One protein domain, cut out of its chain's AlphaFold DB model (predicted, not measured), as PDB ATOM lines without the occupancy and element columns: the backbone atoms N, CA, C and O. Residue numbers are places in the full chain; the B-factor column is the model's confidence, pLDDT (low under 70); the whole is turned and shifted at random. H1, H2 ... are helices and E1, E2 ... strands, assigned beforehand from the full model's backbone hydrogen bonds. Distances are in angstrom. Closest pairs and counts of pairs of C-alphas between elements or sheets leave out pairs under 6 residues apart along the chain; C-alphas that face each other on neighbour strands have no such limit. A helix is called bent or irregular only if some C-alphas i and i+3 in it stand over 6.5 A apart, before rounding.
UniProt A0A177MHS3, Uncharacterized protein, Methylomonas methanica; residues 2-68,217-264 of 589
ATOM      1  N   PHE A   2    -119.549 515.283 -50.474       24.16
ATOM      2  CA  PHE A   2    -120.667 514.981 -51.398       24.16
ATOM      3  C   PHE A   2    -120.471 513.745 -52.309       24.16
ATOM      4  O   PHE A   2    -121.391 512.950 -52.475       24.16
ATOM      5  N   LYS A   3    -119.257 513.515 -52.839       28.59
ATOM      6  CA  LYS A   3    -118.944 512.311 -53.643       28.59
ATOM      7  C   LYS A   3    -119.064 510.995 -52.856       28.59
ATOM      8  O   LYS A   3    -119.431 509.981 -53.439       28.59
ATOM      9  N   ASN A   4    -118.816 511.020 -51.545       32.69
ATOM     10  CA  ASN A   4    -118.916 509.828 -50.693       32.69
ATOM     11  C   ASN A   4    -120.375 509.504 -50.344       32.69
ATOM     12  O   ASN A   4    -120.728 508.334 -50.256       32.69
ATOM     13  N   LEU A   5    -121.229 510.527 -50.224       30.78
ATOM     14  CA  LEU A   5    -122.665 510.359 -50.001       30.78
ATOM     15  C   LEU A   5    -123.360 509.787 -51.247       30.78
ATOM     16  O   LEU A   5    -124.131 508.839 -51.139       30.78
ATOM     17  N   LEU A   6    -123.012 510.285 -52.438       30.95
ATOM     18  CA  LEU A   6    -123.545 509.763 -53.700       30.95
ATOM     19  C   LEU A   6    -123.110 508.307 -53.937       30.95
ATOM     20  O   LEU A   6    -123.915 507.480 -54.346       30.95
ATOM     21  N   HIS A   7    -121.864 507.958 -53.601       36.22
ATOM     22  CA  HIS A   7    -121.375 506.581 -53.712       36.22
ATOM     23  C   HIS A   7    -122.049 505.622 -52.711       36.22
ATOM     24  O   HIS A   7    -122.277 504.457 -53.036       36.22
ATOM     25  N   LEU A   8    -122.410 506.108 -51.517       35.41
ATOM     26  CA  LEU A   8    -123.149 505.343 -50.508       35.41
ATOM     27  C   LEU A   8    -124.606 505.108 -50.934       35.41
ATOM     28  O   LEU A   8    -125.085 503.981 -50.844       35.41
ATOM     29  N   VAL A   9    -125.280 506.131 -51.468       37.06
ATOM     30  CA  VAL A   9    -126.659 506.025 -51.976       37.06
ATOM     31  C   VAL A   9    -126.727 505.084 -53.182       37.06
ATOM     32  O   VAL A   9    -127.573 504.198 -53.209       37.06
ATOM     33  N   THR A  10    -125.788 505.171 -54.129       37.88
ATOM     34  CA  THR A  10    -125.742 504.251 -55.279       37.88
ATOM     35  C   THR A  10    -125.430 502.809 -54.864       37.88
ATOM     36  O   THR A  10    -125.969 501.877 -55.460       37.88
ATOM     37  N   ARG A  11    -124.606 502.595 -53.823       39.97
ATOM     38  CA  ARG A  11    -124.388 501.258 -53.240       39.97
ATOM     39  C   ARG A  11    -125.636 500.726 -52.546       39.97
ATOM     40  O   ARG A  11    -125.957 499.566 -52.751       39.97
ATOM     41  N   LEU A  12    -126.348 501.549 -51.777       33.97
ATOM     42  CA  LEU A  12    -127.584 501.145 -51.101       33.97
ATOM     43  C   LEU A  12    -128.705 500.830 -52.098       33.97
ATOM     44  O   LEU A  12    -129.427 499.855 -51.907       33.97
ATOM     45  N   LEU A  13    -128.801 501.593 -53.191       33.62
ATOM     46  CA  LEU A  13    -129.750 501.331 -54.269       33.62
ATOM     47  C   LEU A  13    -129.399 500.038 -55.014       33.62
ATOM     48  O   LEU A  13    -130.253 499.163 -55.078       33.62
ATOM     49  N   LYS A  14    -128.140 499.836 -55.445       33.09
ATOM     50  CA  LYS A  14    -127.699 498.568 -56.071       33.09
ATOM     51  C   LYS A  14    -127.870 497.353 -55.157       33.09
ATOM     52  O   LYS A  14    -128.228 496.284 -55.635       33.09
ATOM     53  N   HIS A  15    -127.637 497.513 -53.855       33.03
ATOM     54  CA  HIS A  15    -127.797 496.436 -52.882       33.03
ATOM     55  C   HIS A  15    -129.275 496.113 -52.606       33.03
ATOM     56  O   HIS A  15    -129.574 494.978 -52.246       33.03
ATOM     57  N   LYS A  16    -130.198 497.070 -52.797       31.44
ATOM     58  CA  LYS A  16    -131.646 496.814 -52.811       31.44
ATOM     59  C   LYS A  16    -132.071 496.105 -54.100       31.44
ATOM     60  O   LYS A  16    -132.771 495.109 -54.003       31.44
ATOM     61  N   THR A  17    -131.600 496.541 -55.271       31.91
ATOM     62  CA  THR A  17    -131.976 495.926 -56.561       31.91
ATOM     63  C   THR A  17    -131.455 494.489 -56.693       31.91
ATOM     64  O   THR A  17    -132.205 493.612 -57.095       31.91
ATOM     65  N   GLN A  18    -130.221 494.205 -56.254       32.19
ATOM     66  CA  GLN A  18    -129.664 492.839 -56.274       32.19
ATOM     67  C   GLN A  18    -130.239 491.903 -55.198       32.19
ATOM     68  O   GLN A  18    -130.153 490.691 -55.355       32.19
ATOM     69  N   LYS A  19    -130.821 492.424 -54.105       34.47
ATOM     70  CA  LYS A  19    -131.490 491.574 -53.102       34.47
ATOM     71  C   LYS A  19    -132.887 491.134 -53.533       34.47
ATOM     72  O   LYS A  19    -133.340 490.106 -53.053       34.47
ATOM     73  N   VAL A  20    -133.548 491.884 -54.416       37.41
ATOM     74  CA  VAL A  20    -134.890 491.538 -54.913       37.41
ATOM     75  C   VAL A  20    -134.836 490.383 -55.921       37.41
ATOM     76  O   VAL A  20    -135.764 489.590 -55.974       37.41
ATOM     77  N   GLU A  21    -133.727 490.207 -56.647       34.28
ATOM     78  CA  GLU A  21    -133.592 489.108 -57.620       34.28
ATOM     79  C   GLU A  21    -133.278 487.736 -56.982       34.28
ATOM     80  O   GLU A  21    -133.441 486.715 -57.644       34.28
ATOM     81  N   HIS A  22    -132.885 487.672 -55.699       35.69
ATOM     82  CA  HIS A  22    -132.508 486.416 -55.027       35.69
ATOM     83  C   HIS A  22    -132.799 486.383 -53.510       35.69
ATOM     84  O   HIS A  22    -131.988 485.895 -52.723       35.69
ATOM     85  N   THR A  23    -133.959 486.859 -53.052       40.12
ATOM     86  CA  THR A  23    -134.524 486.296 -51.811       40.12
ATOM     87  C   THR A  23    -135.128 484.941 -52.157       40.12
ATOM     88  O   THR A  23    -136.115 484.883 -52.888       40.12
ATOM     89  N   ASN A  24    -134.496 483.858 -51.696       42.16
ATOM     90  CA  ASN A  24    -134.974 482.493 -51.905       42.16
ATOM     91  C   ASN A  24    -136.458 482.390 -51.521       42.16
ATOM     92  O   ASN A  24    -136.842 482.755 -50.413       42.16
ATOM     93  N   HIS A  25    -137.286 481.848 -52.418       47.25
ATOM     94  CA  HIS A  25    -138.703 481.564 -52.152       47.25
ATOM     95  C   HIS A  25    -138.922 480.707 -50.885       47.25
ATOM     96  O   HIS A  25    -139.987 480.778 -50.269       47.25
ATOM     97  N   GLU A  26    -137.912 479.933 -50.476       48.25
ATOM     98  CA  GLU A  26    -137.921 479.136 -49.244       48.25
ATOM     99  C   GLU A  26    -137.976 480.002 -47.969       48.25
ATOM    100  O   GLU A  26    -138.766 479.686 -47.082       48.25
ATOM    101  N   ASP A  27    -137.257 481.132 -47.903       50.25
ATOM    102  CA  ASP A  27    -137.243 482.010 -46.714       50.25
ATOM    103  C   ASP A  27    -138.577 482.766 -46.536       50.25
ATOM    104  O   ASP A  27    -139.010 483.048 -45.418       50.25
ATOM    105  N   ASN A  28    -139.269 483.074 -47.638       51.81
ATOM    106  CA  ASN A  28    -140.544 483.802 -47.610       51.81
ATOM    107  C   ASN A  28    -141.731 482.905 -47.222       51.81
ATOM    108  O   ASN A  28    -142.644 483.351 -46.529       51.81
ATOM    109  N   THR A  29    -141.716 481.629 -47.620       55.28
ATOM    110  CA  THR A  29    -142.765 480.664 -47.235       55.28
ATOM    111  C   THR A  29    -142.806 480.466 -45.712       55.28
ATOM    112  O   THR A  29    -143.875 480.251 -45.131       55.28
ATOM    113  N   ASP A  30    -141.655 480.629 -45.053       63.41
ATOM    114  CA  ASP A  30    -141.524 480.506 -43.607       63.41
ATOM    115  C   ASP A  30    -142.330 481.599 -42.875       63.41
ATOM    116  O   ASP A  30    -143.123 481.278 -41.996       63.41
ATOM    117  N   ILE A  31    -142.273 482.871 -43.298       61.97
ATOM    118  CA  ILE A  31    -142.920 484.006 -42.595       61.97
ATOM    119  C   ILE A  31    -144.447 483.861 -42.476       61.97
ATOM    120  O   ILE A  31    -144.996 484.125 -41.405       61.97
ATOM    121  N   VAL A  32    -145.148 483.434 -43.533       66.00
ATOM    122  CA  VAL A  32    -146.613 483.240 -43.475       66.00
ATOM    123  C   VAL A  32    -146.961 482.090 -42.538       66.00
ATOM    124  O   VAL A  32    -147.807 482.252 -41.662       66.00
ATOM    125  N   SER A  33    -146.263 480.957 -42.651       65.75
ATOM    126  CA  SER A  33    -146.478 479.810 -41.760       65.75
ATOM    127  C   SER A  33    -146.141 480.140 -40.295       65.75
ATOM    128  O   SER A  33    -146.830 479.709 -39.363       65.75
ATOM    129  N   ILE A  34    -145.125 480.982 -40.078       64.88
ATOM    130  CA  ILE A  34    -144.693 481.482 -38.775       64.88
ATOM    131  C   ILE A  34    -145.734 482.421 -38.179       64.88
ATOM    132  O   ILE A  34    -146.068 482.282 -37.011       64.88
ATOM    133  N   LEU A  35    -146.255 483.379 -38.940       67.56
ATOM    134  CA  LEU A  35    -147.265 484.307 -38.434       67.56
ATOM    135  C   LEU A  35    -148.649 483.662 -38.356       67.56
ATOM    136  O   LEU A  35    -149.506 484.140 -37.624       67.56
ATOM    137  N   GLU A  36    -148.888 482.536 -39.012       70.25
ATOM    138  CA  GLU A  36    -150.117 481.761 -38.828       70.25
ATOM    139  C   GLU A  36    -150.008 480.751 -37.672       70.25
ATOM    140  O   GLU A  36    -151.024 480.404 -37.069       70.25
ATOM    141  N   SER A  37    -148.793 480.379 -37.249       66.62
ATOM    142  CA  SER A  37    -148.537 479.576 -36.044       66.62
ATOM    143  C   SER A  37    -148.161 480.455 -34.836       66.62
ATOM    144  O   SER A  37    -147.580 481.527 -34.951       66.62
ATOM    145  N   GLN A  38    -148.529 480.092 -33.606       57.97
ATOM    146  CA  GLN A  38    -148.143 480.907 -32.433       57.97
ATOM    147  C   GLN A  38    -146.649 480.781 -32.068       57.97
ATOM    148  O   GLN A  38    -146.153 481.547 -31.246       57.97
ATOM    149  N   ALA A  39    -145.918 479.834 -32.661       58.47
ATOM    150  CA  ALA A  39    -144.654 479.337 -32.118       58.47
ATOM    151  C   ALA A  39    -143.382 480.109 -32.536       58.47
ATOM    152  O   ALA A  39    -142.312 479.802 -32.012       58.47
ATOM    153  N   SER A  40    -143.440 481.106 -33.429       68.94
ATOM    154  CA  SER A  40    -142.209 481.608 -34.082       68.94
ATOM    155  C   SER A  40    -142.113 483.118 -34.342       68.94
ATOM    156  O   SER A  40    -141.089 483.572 -34.856       68.94
ATOM    157  N   VAL A  41    -143.063 483.932 -33.862       79.00
ATOM    158  CA  VAL A  41    -142.976 485.415 -33.885       79.00
ATOM    159  C   VAL A  41    -141.658 485.913 -33.270       79.00
ATOM    160  O   VAL A  41    -141.008 486.825 -33.782       79.00
ATOM    161  N   ALA A  42    -141.213 485.261 -32.192       82.56
ATOM    162  CA  ALA A  42    -139.972 485.593 -31.500       82.56
ATOM    163  C   ALA A  42    -138.709 485.418 -32.353       82.56
ATOM    164  O   ALA A  42    -137.730 486.123 -32.116       82.56
ATOM    165  N   SER A  43    -138.712 484.487 -33.312       81.88
ATOM    166  CA  SER A  43    -137.569 484.257 -34.198       81.88
ATOM    167  C   SER A  43    -137.414 485.419 -35.178       81.88
ATOM    168  O   SER A  43    -136.350 486.031 -35.234       81.88
ATOM    169  N   ILE A  44    -138.507 485.798 -35.854       82.06
ATOM    170  CA  ILE A  44    -138.522 486.894 -36.835       82.06
ATOM    171  C   ILE A  44    -138.089 488.211 -36.186       82.06
ATOM    172  O   ILE A  44    -137.189 488.884 -36.681       82.06
ATOM    173  N   VAL A  45    -138.668 488.563 -35.032       84.19
ATOM    174  CA  VAL A  45    -138.341 489.828 -34.352       84.19
ATOM    175  C   VAL A  45    -136.852 489.906 -33.990       84.19
ATOM    176  O   VAL A  45    -136.226 490.947 -34.191       84.19
ATOM    177  N   LYS A  46    -136.260 488.801 -33.517       86.00
ATOM    178  CA  LYS A  46    -134.830 488.730 -33.166       86.00
ATOM    179  C   LYS A  46    -133.900 488.767 -34.382       86.00
ATOM    180  O   LYS A  46    -132.744 489.143 -34.235       86.00
ATOM    181  N   GLN A  47    -134.372 488.373 -35.566       84.94
ATOM    182  CA  GLN A  47    -133.607 488.520 -36.809       84.94
ATOM    183  C   GLN A  47    -133.577 489.975 -37.297       84.94
ATOM    184  O   GLN A  47    -132.616 490.380 -37.949       84.94
ATOM    185  N   ILE A  48    -134.614 490.760 -36.983       83.69
ATOM    186  CA  ILE A  48    -134.730 492.161 -37.409       83.69
ATOM    187  C   ILE A  48    -134.011 493.104 -36.434       83.69
ATOM    188  O   ILE A  48    -133.376 494.061 -36.874       83.69
ATOM    189  N   SER A  49    -134.083 492.845 -35.124       86.31
ATOM    190  CA  SER A  49    -133.476 493.703 -34.101       86.31
ATOM    191  C   SER A  49    -132.800 492.911 -32.983       86.31
ATOM    192  O   SER A  49    -133.267 491.851 -32.572       86.31
ATOM    193  N   ASN A  50    -131.719 493.488 -32.446       85.81
ATOM    194  CA  ASN A  50    -131.000 493.004 -31.263       85.81
ATOM    195  C   ASN A  50    -131.320 493.825 -29.996       85.81
ATOM    196  O   ASN A  50    -130.775 493.562 -28.922       85.81
ATOM    197  N   GLU A  51    -132.186 494.836 -30.096       88.31
ATOM    198  CA  GLU A  51    -132.511 495.727 -28.984       88.31
ATOM    199  C   GLU A  51    -133.540 495.084 -28.054       88.31
ATOM    200  O   GLU A  51    -134.741 495.087 -28.322       88.31
ATOM    201  N   LYS A  52    -133.085 494.562 -26.910       86.50
ATOM    202  CA  LYS A  52    -133.961 493.879 -25.940       86.50
ATOM    203  C   LYS A  52    -135.180 494.718 -25.524       86.50
ATOM    204  O   LYS A  52    -136.264 494.166 -25.361       86.50
ATOM    205  N   ALA A  53    -135.005 496.038 -25.404       86.25
ATOM    206  CA  ALA A  53    -136.067 496.985 -25.056       86.25
ATOM    207  C   ALA A  53    -137.200 497.067 -26.099       86.25
ATOM    208  O   ALA A  53    -138.286 497.526 -25.767       86.25
ATOM    209  N   VAL A  54    -136.959 496.612 -27.331       88.44
ATOM    210  CA  VAL A  54    -137.920 496.626 -28.443       88.44
ATOM    211  C   VAL A  54    -138.424 495.215 -28.764       88.44
ATOM    212  O   VAL A  54    -139.602 495.036 -29.069       88.44
ATOM    213  N   ILE A  55    -137.561 494.200 -28.628       88.75
ATOM    214  CA  ILE A  55    -137.877 492.799 -28.944       88.75
ATOM    215  C   ILE A  55    -139.087 492.294 -28.150       88.75
ATOM    216  O   ILE A  55    -140.030 491.775 -28.741       88.75
ATOM    217  N   GLU A  56    -139.076 492.418 -26.820       90.00
ATOM    218  CA  GLU A  56    -140.156 491.880 -25.979       90.00
ATOM    219  C   GLU A  56    -141.513 492.554 -26.274       90.00
ATOM    220  O   GLU A  56    -142.488 491.830 -26.514       90.00
ATOM    221  N   PRO A  57    -141.604 493.898 -26.358       90.44
ATOM    222  CA  PRO A  57    -142.839 494.562 -26.765       90.44
ATOM    223  C   PRO A  57    -143.329 494.191 -28.167       90.44
ATOM    224  O   PRO A  57    -144.538 494.040 -28.347       90.44
ATOM    225  N   ALA A  58    -142.424 494.036 -29.142       89.44
ATOM    226  CA  ALA A  58    -142.783 493.692 -30.519       89.44
ATOM    227  C   ALA A  58    -143.314 492.258 -30.614       89.44
ATOM    228  O   ALA A  58    -144.344 492.023 -31.240       89.44
ATOM    229  N   ILE A  59    -142.672 491.308 -29.922       89.50
ATOM    230  CA  ILE A  59    -143.162 489.928 -29.824       89.50
ATOM    231  C   ILE A  59    -144.561 489.906 -29.227       89.50
ATOM    232  O   ILE A  59    -145.440 489.244 -29.776       89.50
ATOM    233  N   ARG A  60    -144.777 490.626 -28.120       89.25
ATOM    234  CA  ARG A  60    -146.089 490.696 -27.482       89.25
ATOM    235  C   ARG A  60    -147.144 491.227 -28.452       89.25
ATOM    236  O   ARG A  60    -148.144 490.552 -28.665       89.25
ATOM    237  N   PHE A  61    -146.879 492.369 -29.082       89.19
ATOM    238  CA  PHE A  61    -147.798 493.003 -30.027       89.19
ATOM    239  C   PHE A  61    -148.189 492.068 -31.181       89.19
ATOM    240  O   PHE A  61    -149.365 491.813 -31.419       89.19
ATOM    241  N   LEU A  62    -147.198 491.474 -31.850       87.62
ATOM    242  CA  LEU A  62    -147.415 490.554 -32.970       87.62
ATOM    243  C   LEU A  62    -148.079 489.231 -32.536       87.62
ATOM    244  O   LEU A  62    -148.718 488.548 -33.341       87.62
ATOM    245  N   SER A  63    -147.959 488.852 -31.261       87.50
ATOM    246  CA  SER A  63    -148.629 487.666 -30.710       87.50
ATOM    247  C   SER A  63    -150.103 487.914 -30.386       87.50
ATOM    248  O   SER A  63    -150.876 486.961 -30.390       87.50
ATOM    249  N   GLU A  64    -150.506 489.171 -30.169       88.56
ATOM    250  CA  GLU A  64    -151.891 489.602 -29.905       88.56
ATOM    251  C   GLU A  64    -152.723 489.817 -31.195       88.56
ATOM    252  O   GLU A  64    -153.852 490.323 -31.149       88.56
ATOM    253  N   ARG A  65    -152.184 489.410 -32.354       89.81
ATOM    254  CA  ARG A  65    -152.875 489.414 -33.653       89.81
ATOM    255  C   ARG A  65    -154.210 488.661 -33.605       89.81
ATOM    256  O   ARG A  65    -154.362 487.679 -32.877       89.81
ATOM    257  N   ARG A  66    -155.163 489.067 -34.447       90.94
ATOM    258  CA  ARG A  66    -156.470 488.405 -34.595       90.94
ATOM    259  C   ARG A  66    -156.622 487.797 -35.985       90.94
ATOM    260  O   ARG A  66    -156.158 488.402 -36.954       90.94
ATOM    261  N   PRO A  67    -157.287 486.640 -36.120       92.81
ATOM    262  CA  PRO A  67    -157.698 486.178 -37.434       92.81
ATOM    263  C   PRO A  67    -158.712 487.168 -38.020       92.81
ATOM    264  O   PRO A  67    -159.635 487.605 -37.334       92.81
ATOM    265  N   GLY A  68    -158.523 487.515 -39.284       94.44
ATOM    266  CA  GLY A  68    -159.448 488.312 -40.077       94.44
ATOM    267  C   GLY A  68    -159.571 487.728 -41.476       94.44
ATOM    268  O   GLY A  68    -158.989 486.683 -41.792       94.44
ATOM    269  N   ASP A 217    -153.258 494.966 -34.354       86.50
ATOM    270  CA  ASP A 217    -153.820 496.192 -33.758       86.50
ATOM    271  C   ASP A 217    -153.072 497.423 -34.313       86.50
ATOM    272  O   ASP A 217    -152.041 497.306 -34.970       86.50
ATOM    273  N   SER A 218    -153.556 498.630 -34.038       81.25
ATOM    274  CA  SER A 218    -152.796 499.839 -34.339       81.25
ATOM    275  C   SER A 218    -151.533 499.914 -33.482       81.25
ATOM    276  O   SER A 218    -151.597 499.934 -32.249       81.25
ATOM    277  N   SER A 219    -150.376 500.065 -34.125       80.25
ATOM    278  CA  SER A 219    -149.126 500.343 -33.415       80.25
ATOM    279  C   SER A 219    -149.123 501.725 -32.749       80.25
ATOM    280  O   SER A 219    -148.389 501.914 -31.779       80.25
ATOM    281  N   TYR A 220    -149.957 502.675 -33.210       79.12
ATOM    282  CA  TYR A 220    -149.870 504.096 -32.853       79.12
ATOM    283  C   TYR A 220    -150.013 504.375 -31.352       79.12
ATOM    284  O   TYR A 220    -149.191 505.082 -30.767       79.12
ATOM    285  N   ASP A 221    -151.049 503.834 -30.716       73.38
ATOM    286  CA  ASP A 221    -151.283 504.049 -29.284       73.38
ATOM    287  C   ASP A 221    -150.511 503.044 -28.425       73.38
ATOM    288  O   ASP A 221    -150.077 503.369 -27.314       73.38
ATOM    289  N   TYR A 222    -150.245 501.846 -28.959       81.75
ATOM    290  CA  TYR A 222    -149.408 500.856 -28.288       81.75
ATOM    291  C   TYR A 222    -147.985 501.395 -28.071       81.75
ATOM    292  O   TYR A 222    -147.503 501.415 -26.936       81.75
ATOM    293  N   ARG A 223    -147.343 501.957 -29.103       84.38
ATOM    294  CA  ARG A 223    -146.011 502.584 -28.986       84.38
ATOM    295  C   ARG A 223    -146.018 503.813 -28.076       84.38
ATOM    296  O   ARG A 223    -145.090 503.981 -27.291       84.38
ATOM    297  N   LYS A 224    -147.087 504.622 -28.085       84.69
ATOM    298  CA  LYS A 224    -147.226 505.770 -27.173       84.69
ATOM    299  C   LYS A 224    -147.296 505.335 -25.711       84.69
ATOM    300  O   LYS A 224    -146.751 506.020 -24.849       84.69
ATOM    301  N   SER A 225    -147.910 504.185 -25.428       85.44
ATOM    302  CA  SER A 225    -147.919 503.606 -24.080       85.44
ATOM    303  C   SER A 225    -146.550 503.067 -23.648       85.44
ATOM    304  O   SER A 225    -146.184 503.188 -22.479       85.44
ATOM    305  N   LEU A 226    -145.774 502.514 -24.585       87.00
ATOM    306  CA  LEU A 226    -144.439 501.961 -24.328       87.00
ATOM    307  C   LEU A 226    -143.361 503.040 -24.193       87.00
ATOM    308  O   LEU A 226    -142.433 502.899 -23.398       87.00
ATOM    309  N   PHE A 227    -143.489 504.117 -24.964       91.69
ATOM    310  CA  PHE A 227    -142.500 505.185 -25.086       91.69
ATOM    311  C   PHE A 227    -143.161 506.561 -24.864       91.69
ATOM    312  O   PHE A 227    -143.177 507.403 -25.766       91.69
ATOM    313  N   PRO A 228    -143.720 506.819 -23.664       91.50
ATOM    314  CA  PRO A 228    -144.555 507.994 -23.399       91.50
ATOM    315  C   PRO A 228    -143.817 509.334 -23.515       91.50
ATOM    316  O   PRO A 228    -144.457 510.377 -23.611       91.50
ATOM    317  N   SER A 229    -142.482 509.328 -23.503       93.38
ATOM    318  CA  SER A 229    -141.639 510.522 -23.604       93.38
ATOM    319  C   SER A 229    -140.871 510.603 -24.925       93.38
ATOM    320  O   SER A 229    -139.966 511.428 -25.029       93.38
ATOM    321  N   ALA A 230    -141.197 509.798 -25.943       91.31
ATOM    322  CA  ALA A 230    -140.498 509.816 -27.235       91.31
ATOM    323  C   ALA A 230    -140.491 511.201 -27.917       91.31
ATOM    324  O   ALA A 230    -139.542 511.542 -28.615       91.31
ATOM    325  N   GLU A 231    -141.499 512.041 -27.670       90.88
ATOM    326  CA  GLU A 231    -141.542 513.412 -28.198       90.88
ATOM    327  C   GLU A 231    -140.485 514.336 -27.568       90.88
ATOM    328  O   GLU A 231    -139.999 515.251 -28.230       90.88
ATOM    329  N   GLN A 232    -140.108 514.102 -26.304       94.94
ATOM    330  CA  GLN A 232    -139.160 514.949 -25.562       94.94
ATOM    331  C   GLN A 232    -137.810 514.269 -25.283       94.94
ATOM    332  O   GLN A 232    -136.866 514.925 -24.846       94.94
ATOM    333  N   ASN A 233    -137.694 512.959 -25.513       96.75
ATOM    334  CA  ASN A 233    -136.522 512.157 -25.186       96.75
ATOM    335  C   ASN A 233    -136.005 511.418 -26.429       96.75
ATOM    336  O   ASN A 233    -136.629 510.474 -26.913       96.75
ATOM    337  N   ALA A 234    -134.819 511.810 -26.902       94.44
ATOM    338  CA  ALA A 234    -134.201 511.253 -28.106       94.44
ATOM    339  C   ALA A 234    -133.926 509.740 -28.025       94.44
ATOM    340  O   ALA A 234    -134.005 509.053 -29.038       94.44
ATOM    341  N   GLN A 235    -133.636 509.200 -26.836       93.44
ATOM    342  CA  GLN A 235    -133.414 507.764 -26.657       93.44
ATOM    343  C   GLN A 235    -134.725 506.980 -26.787       93.44
ATOM    344  O   GLN A 235    -134.760 505.967 -27.479       93.44
ATOM    345  N   GLN A 236    -135.813 507.453 -26.169       92.88
ATOM    346  CA  GLN A 236    -137.130 506.833 -26.358       92.88
ATOM    347  C   GLN A 236    -137.631 506.990 -27.792       92.88
ATOM    348  O   GLN A 236    -138.254 506.071 -28.311       92.88
ATOM    349  N   ARG A 237    -137.315 508.109 -28.452       93.88
ATOM    350  CA  ARG A 237    -137.598 508.293 -29.876       93.88
ATOM    351  C   ARG A 237    -136.886 507.260 -30.749       93.88
ATOM    352  O   ARG A 237    -137.519 506.677 -31.616       93.88
ATOM    353  N   ALA A 238    -135.607 506.988 -30.490       91.69
ATOM    354  CA  ALA A 238    -134.868 505.963 -31.223       91.69
ATOM    355  C   ALA A 238    -135.470 504.558 -31.016       91.69
ATOM    356  O   ALA A 238    -135.617 503.806 -31.975       91.69
ATOM    357  N   LEU A 239    -135.879 504.222 -29.785       91.06
ATOM    358  CA  LEU A 239    -136.566 502.955 -29.494       91.06
ATOM    359  C   LEU A 239    -137.939 502.865 -30.173       91.06
ATOM    360  O   LEU A 239    -138.300 501.802 -30.670       91.06
ATOM    361  N   TRP A 240    -138.681 503.973 -30.227       92.12
ATOM    362  CA  TRP A 240    -139.936 504.077 -30.970       92.12
ATOM    363  C   TRP A 240    -139.712 503.820 -32.462       92.12
ATOM    364  O   TRP A 240    -140.395 502.985 -33.044       92.12
ATOM    365  N   GLU A 241    -138.754 504.505 -33.086       90.62
ATOM    366  CA  GLU A 241    -138.452 504.353 -34.518       90.62
ATOM    367  C   GLU A 241    -137.969 502.924 -34.845       90.62
ATOM    368  O   GLU A 241    -138.340 502.353 -35.873       90.62
ATOM    369  N   SER A 242    -137.200 502.308 -33.940       88.94
ATOM    370  CA  SER A 242    -136.785 500.898 -34.003       88.94
ATOM    371  C   SER A 242    -137.986 499.946 -33.910       88.94
ATOM    372  O   SER A 242    -138.106 499.019 -34.712       88.94
ATOM    373  N   PHE A 243    -138.922 500.203 -32.990       90.62
ATOM    374  CA  PHE A 243    -140.167 499.443 -32.846       90.62
ATOM    375  C   PHE A 243    -141.042 499.519 -34.102       90.62
ATOM    376  O   PHE A 243    -141.433 498.475 -34.623       90.62
ATOM    377  N   ASP A 244    -141.287 500.727 -34.618       87.19
ATOM    378  CA  ASP A 244    -142.053 500.949 -35.851       87.19
ATOM    379  C   ASP A 244    -141.404 500.218 -37.030       87.19
ATOM    380  O   ASP A 244    -142.078 499.503 -37.759       87.19
ATOM    381  N   THR A 245    -140.075 500.297 -37.162       86.94
ATOM    382  CA  THR A 245    -139.347 499.607 -38.237       86.94
ATOM    383  C   THR A 245    -139.554 498.090 -38.195       86.94
ATOM    384  O   THR A 245    -139.676 497.460 -39.246       86.94
ATOM    385  N   ILE A 246    -139.586 497.480 -37.002       88.31
ATOM    386  CA  ILE A 246    -139.861 496.043 -36.864       88.31
ATOM    387  C   ILE A 246    -141.294 495.737 -37.291       88.31
ATOM    388  O   ILE A 246    -141.493 494.812 -38.075       88.31
ATOM    389  N   LEU A 247    -142.278 496.486 -36.786       86.81
ATOM    390  CA  LEU A 247    -143.686 496.235 -37.092       86.81
ATOM    391  C   LEU A 247    -143.994 496.443 -38.568       86.81
ATOM    392  O   LEU A 247    -144.509 495.526 -39.201       86.81
ATOM    393  N   ASP A 248    -143.589 497.583 -39.127       83.31
ATOM    394  CA  ASP A 248    -143.770 497.893 -40.541       83.31
ATOM    395  C   ASP A 248    -143.122 496.816 -41.405       83.31
ATOM    396  O   ASP A 248    -143.702 496.385 -42.395       83.31
ATOM    397  N   LYS A 249    -141.927 496.339 -41.038       83.88
ATOM    398  CA  LYS A 249    -141.271 495.270 -41.788       83.88
ATOM    399  C   LYS A 249    -142.057 493.963 -41.714       83.88
ATOM    400  O   LYS A 249    -142.307 493.363 -42.750       83.88
ATOM    401  N   VAL A 250    -142.430 493.516 -40.516       84.12
ATOM    402  CA  VAL A 250    -143.122 492.231 -40.335       84.12
ATOM    403  C   VAL A 250    -144.505 492.249 -40.982       84.12
ATOM    404  O   VAL A 250    -144.856 491.293 -41.666       84.12
ATOM    405  N   GLU A 251    -145.275 493.320 -40.797       81.88
ATOM    406  CA  GLU A 251    -146.618 493.453 -41.364       81.88
ATOM    407  C   GLU A 251    -146.574 493.595 -42.891       81.88
ATOM    408  O   GLU A 251    -147.283 492.864 -43.583       81.88
ATOM    409  N   ASN A 252    -145.704 494.456 -43.436       81.06
ATOM    410  CA  ASN A 252    -145.590 494.613 -44.889       81.06
ATOM    411  C   ASN A 252    -145.053 493.345 -45.561       81.06
ATOM    412  O   ASN A 252    -145.585 492.954 -46.599       81.06
ATOM    413  N   ASP A 253    -144.042 492.684 -44.983       82.25
ATOM    414  CA  ASP A 253    -143.521 491.424 -45.524       82.25
ATOM    415  C   ASP A 253    -144.603 490.332 -45.457       82.25
ATOM    416  O   ASP A 253    -144.825 489.634 -46.444       82.25
ATOM    417  N   TYR A 254    -145.339 490.218 -44.342       84.06
ATOM    418  CA  TYR A 254    -146.459 489.279 -44.221       84.06
ATOM    419  C   TYR A 254    -147.517 489.510 -45.296       84.06
ATOM    420  O   TYR A 254    -147.883 488.570 -46.001       84.06
ATOM    421  N   MET A 255    -147.998 490.748 -45.437       80.25
ATOM    422  CA  MET A 255    -149.052 491.071 -46.394       80.25
ATOM    423  C   MET A 255    -148.577 490.895 -47.835       80.25
ATOM    424  O   MET A 255    -149.319 490.334 -48.634       80.25
ATOM    425  N   ALA A 256    -147.341 491.285 -48.159       77.38
ATOM    426  CA  ALA A 256    -146.769 491.079 -49.486       77.38
ATOM    427  C   ALA A 256    -146.656 489.588 -49.832       77.38
ATOM    428  O   ALA A 256    -147.108 489.172 -50.892       77.38
ATOM    429  N   ILE A 257    -146.129 488.763 -48.921       78.31
ATOM    430  CA  ILE A 257    -146.004 487.317 -49.151       78.31
ATOM    431  C   ILE A 257    -147.387 486.665 -49.229       78.31
ATOM    432  O   ILE A 257    -147.622 485.800 -50.073       78.31
ATOM    433  N   LYS A 258    -148.327 487.070 -48.368       81.06
ATOM    434  CA  LYS A 258    -149.696 486.548 -48.387       81.06
ATOM    435  C   LYS A 258    -150.397 486.907 -49.694       81.06
ATOM    436  O   LYS A 258    -151.022 486.037 -50.298       81.06
ATOM    437  N   GLN A 259    -150.237 488.141 -50.158       78.06
ATOM    438  CA  GLN A 259    -150.726 488.595 -51.451       78.06
ATOM    439  C   GLN A 259    -150.114 487.782 -52.594       78.06
ATOM    440  O   GLN A 259    -150.866 487.228 -53.388       78.06
ATOM    441  N   ASP A 260    -148.790 487.622 -52.630       78.44
ATOM    442  CA  ASP A 260    -148.103 486.824 -53.653       78.44
ATOM    443  C   ASP A 260    -148.541 485.345 -53.615       78.44
ATOM    444  O   ASP A 260    -148.662 484.698 -54.651       78.44
ATOM    445  N   SER A 261    -148.840 484.796 -52.431       79.19
ATOM    446  CA  SER A 261    -149.349 483.422 -52.288       79.19
ATOM    447  C   SER A 261    -150.772 483.242 -52.828       79.19
ATOM    448  O   SER A 261    -151.148 482.140 -53.222       79.19
ATOM    449  N   ILE A 262    -151.567 484.316 -52.825       75.62
ATOM    450  CA  ILE A 262    -152.971 484.315 -53.247       75.62
ATOM    451  C   ILE A 262    -153.098 484.658 -54.733       75.62
ATOM    452  O   ILE A 262    -153.830 483.979 -55.451       75.62
ATOM    453  N   LEU A 263    -152.386 485.692 -55.183       73.31
ATOM    454  CA  LEU A 263    -152.466 486.243 -56.538       73.31
ATOM    455  C   LEU A 263    -151.381 485.695 -57.480       73.31
ATOM    456  O   LEU A 263    -151.472 485.882 -58.690       73.31
ATOM    457  N   GLY A 264    -150.375 485.001 -56.945       73.44
ATOM    458  CA  GLY A 264    -149.169 484.615 -57.675       73.44
ATOM    459  C   GLY A 264    -148.078 485.698 -57.634       73.44
ATOM    460  O   GLY A 264    -148.331 486.830 -57.216       73.44
TER     461      GLY A 264
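What this domain is: This is residues 2 to 68 and 217 to 264 of the 589 residues of an uncharacterized protein of Methylomonas methanica (UniProt A0A177MHS3). One long, straight helix, H6, is the spine of a loose assembly; H2 crosses it near its end, at residues 253 to 258, H4 packs on its residues 239 to 247 and H5 on its residues 240 to 247, H3 packs on H4, and H1 sticks out as a free arm from beyond the start of H2. The arm belongs to residues 2 to 24, and H1 touches no helix. You have 115 residues with six named helices and one named strand, in the order H1 H2 H3 H4 E1 H5 H6, and the class is mostly helix. The whole is loose, with a radius of gyration of the C-alphas of 16.6 A and spans of 44 by 39 by 22 A.

How they stand to each other: Start at residues 2 to 20, H1, which is apart from H2, residues 25 to 36. H2 and H3, residues 41 to 48, only just touch, with 3 pairs of C-alphas within 8 A, the closest those of Leu 35 and Val 41 at 6.3 A; they form a helical hairpin. H3 and H4, residues 52 to 63, form the next helical hairpin, at a steep tilt of 43 degrees, opposite ways; their closest C-alphas, of Ala 42 and Ile 59, are 5.6 A apart. E1, residues 66 to 68, pairs with no named strand. Look next at H6, residues 234 to 263, the hub. Its residues 253 to 258 touch H2 about perpendicular, at 74 degrees, closest at the C-alphas of Val 32 and Tyr 254, 6.1 A. Its residues 239 to 247 touch H4, closest at the C-alphas of Val 54 and Phe 243, 5.7 A. H5, residues 219 to 226, forms a helical hairpin with H6 at a shallow tilt of 32 degrees, closest at the C-alphas of Arg 223 and Trp 240, 6.6 A. Every O i to N i+4 pair is within hydrogen-bond range in H1, H3, H5 and H6; in H2 it is 4 of 8 and in H4 6 of 8.

Where its parts are: Find C-alpha 2 at (-120.667, 514.981, -51.398), where H1 begins; it runs 27.6 A to C-alpha 20. H2 spans 17.5 A and H4 16.6 A; H4 is only just irregular, with C-alphas 53 and 56 at 6.6 A. Find C-alpha 234 at (-134.201, 511.253, -28.106); from there H6 runs 42.0 A to C-alpha 263 at (-152.466, 486.243, -56.538).

The domain as a whole: The C-alphas farthest apart, of Lys 3 and Pro 67, are 49.5 A apart. Residues 69 to 216 are not printed, and C-alphas 68 and 217 are 11.6 A apart across the cut. Of the links printed whole, H5 to H6 is short and the others are tight. Mean pLDDT of the printed part is 72.1; residues 2 to 35 and 37 to 40 are under 70.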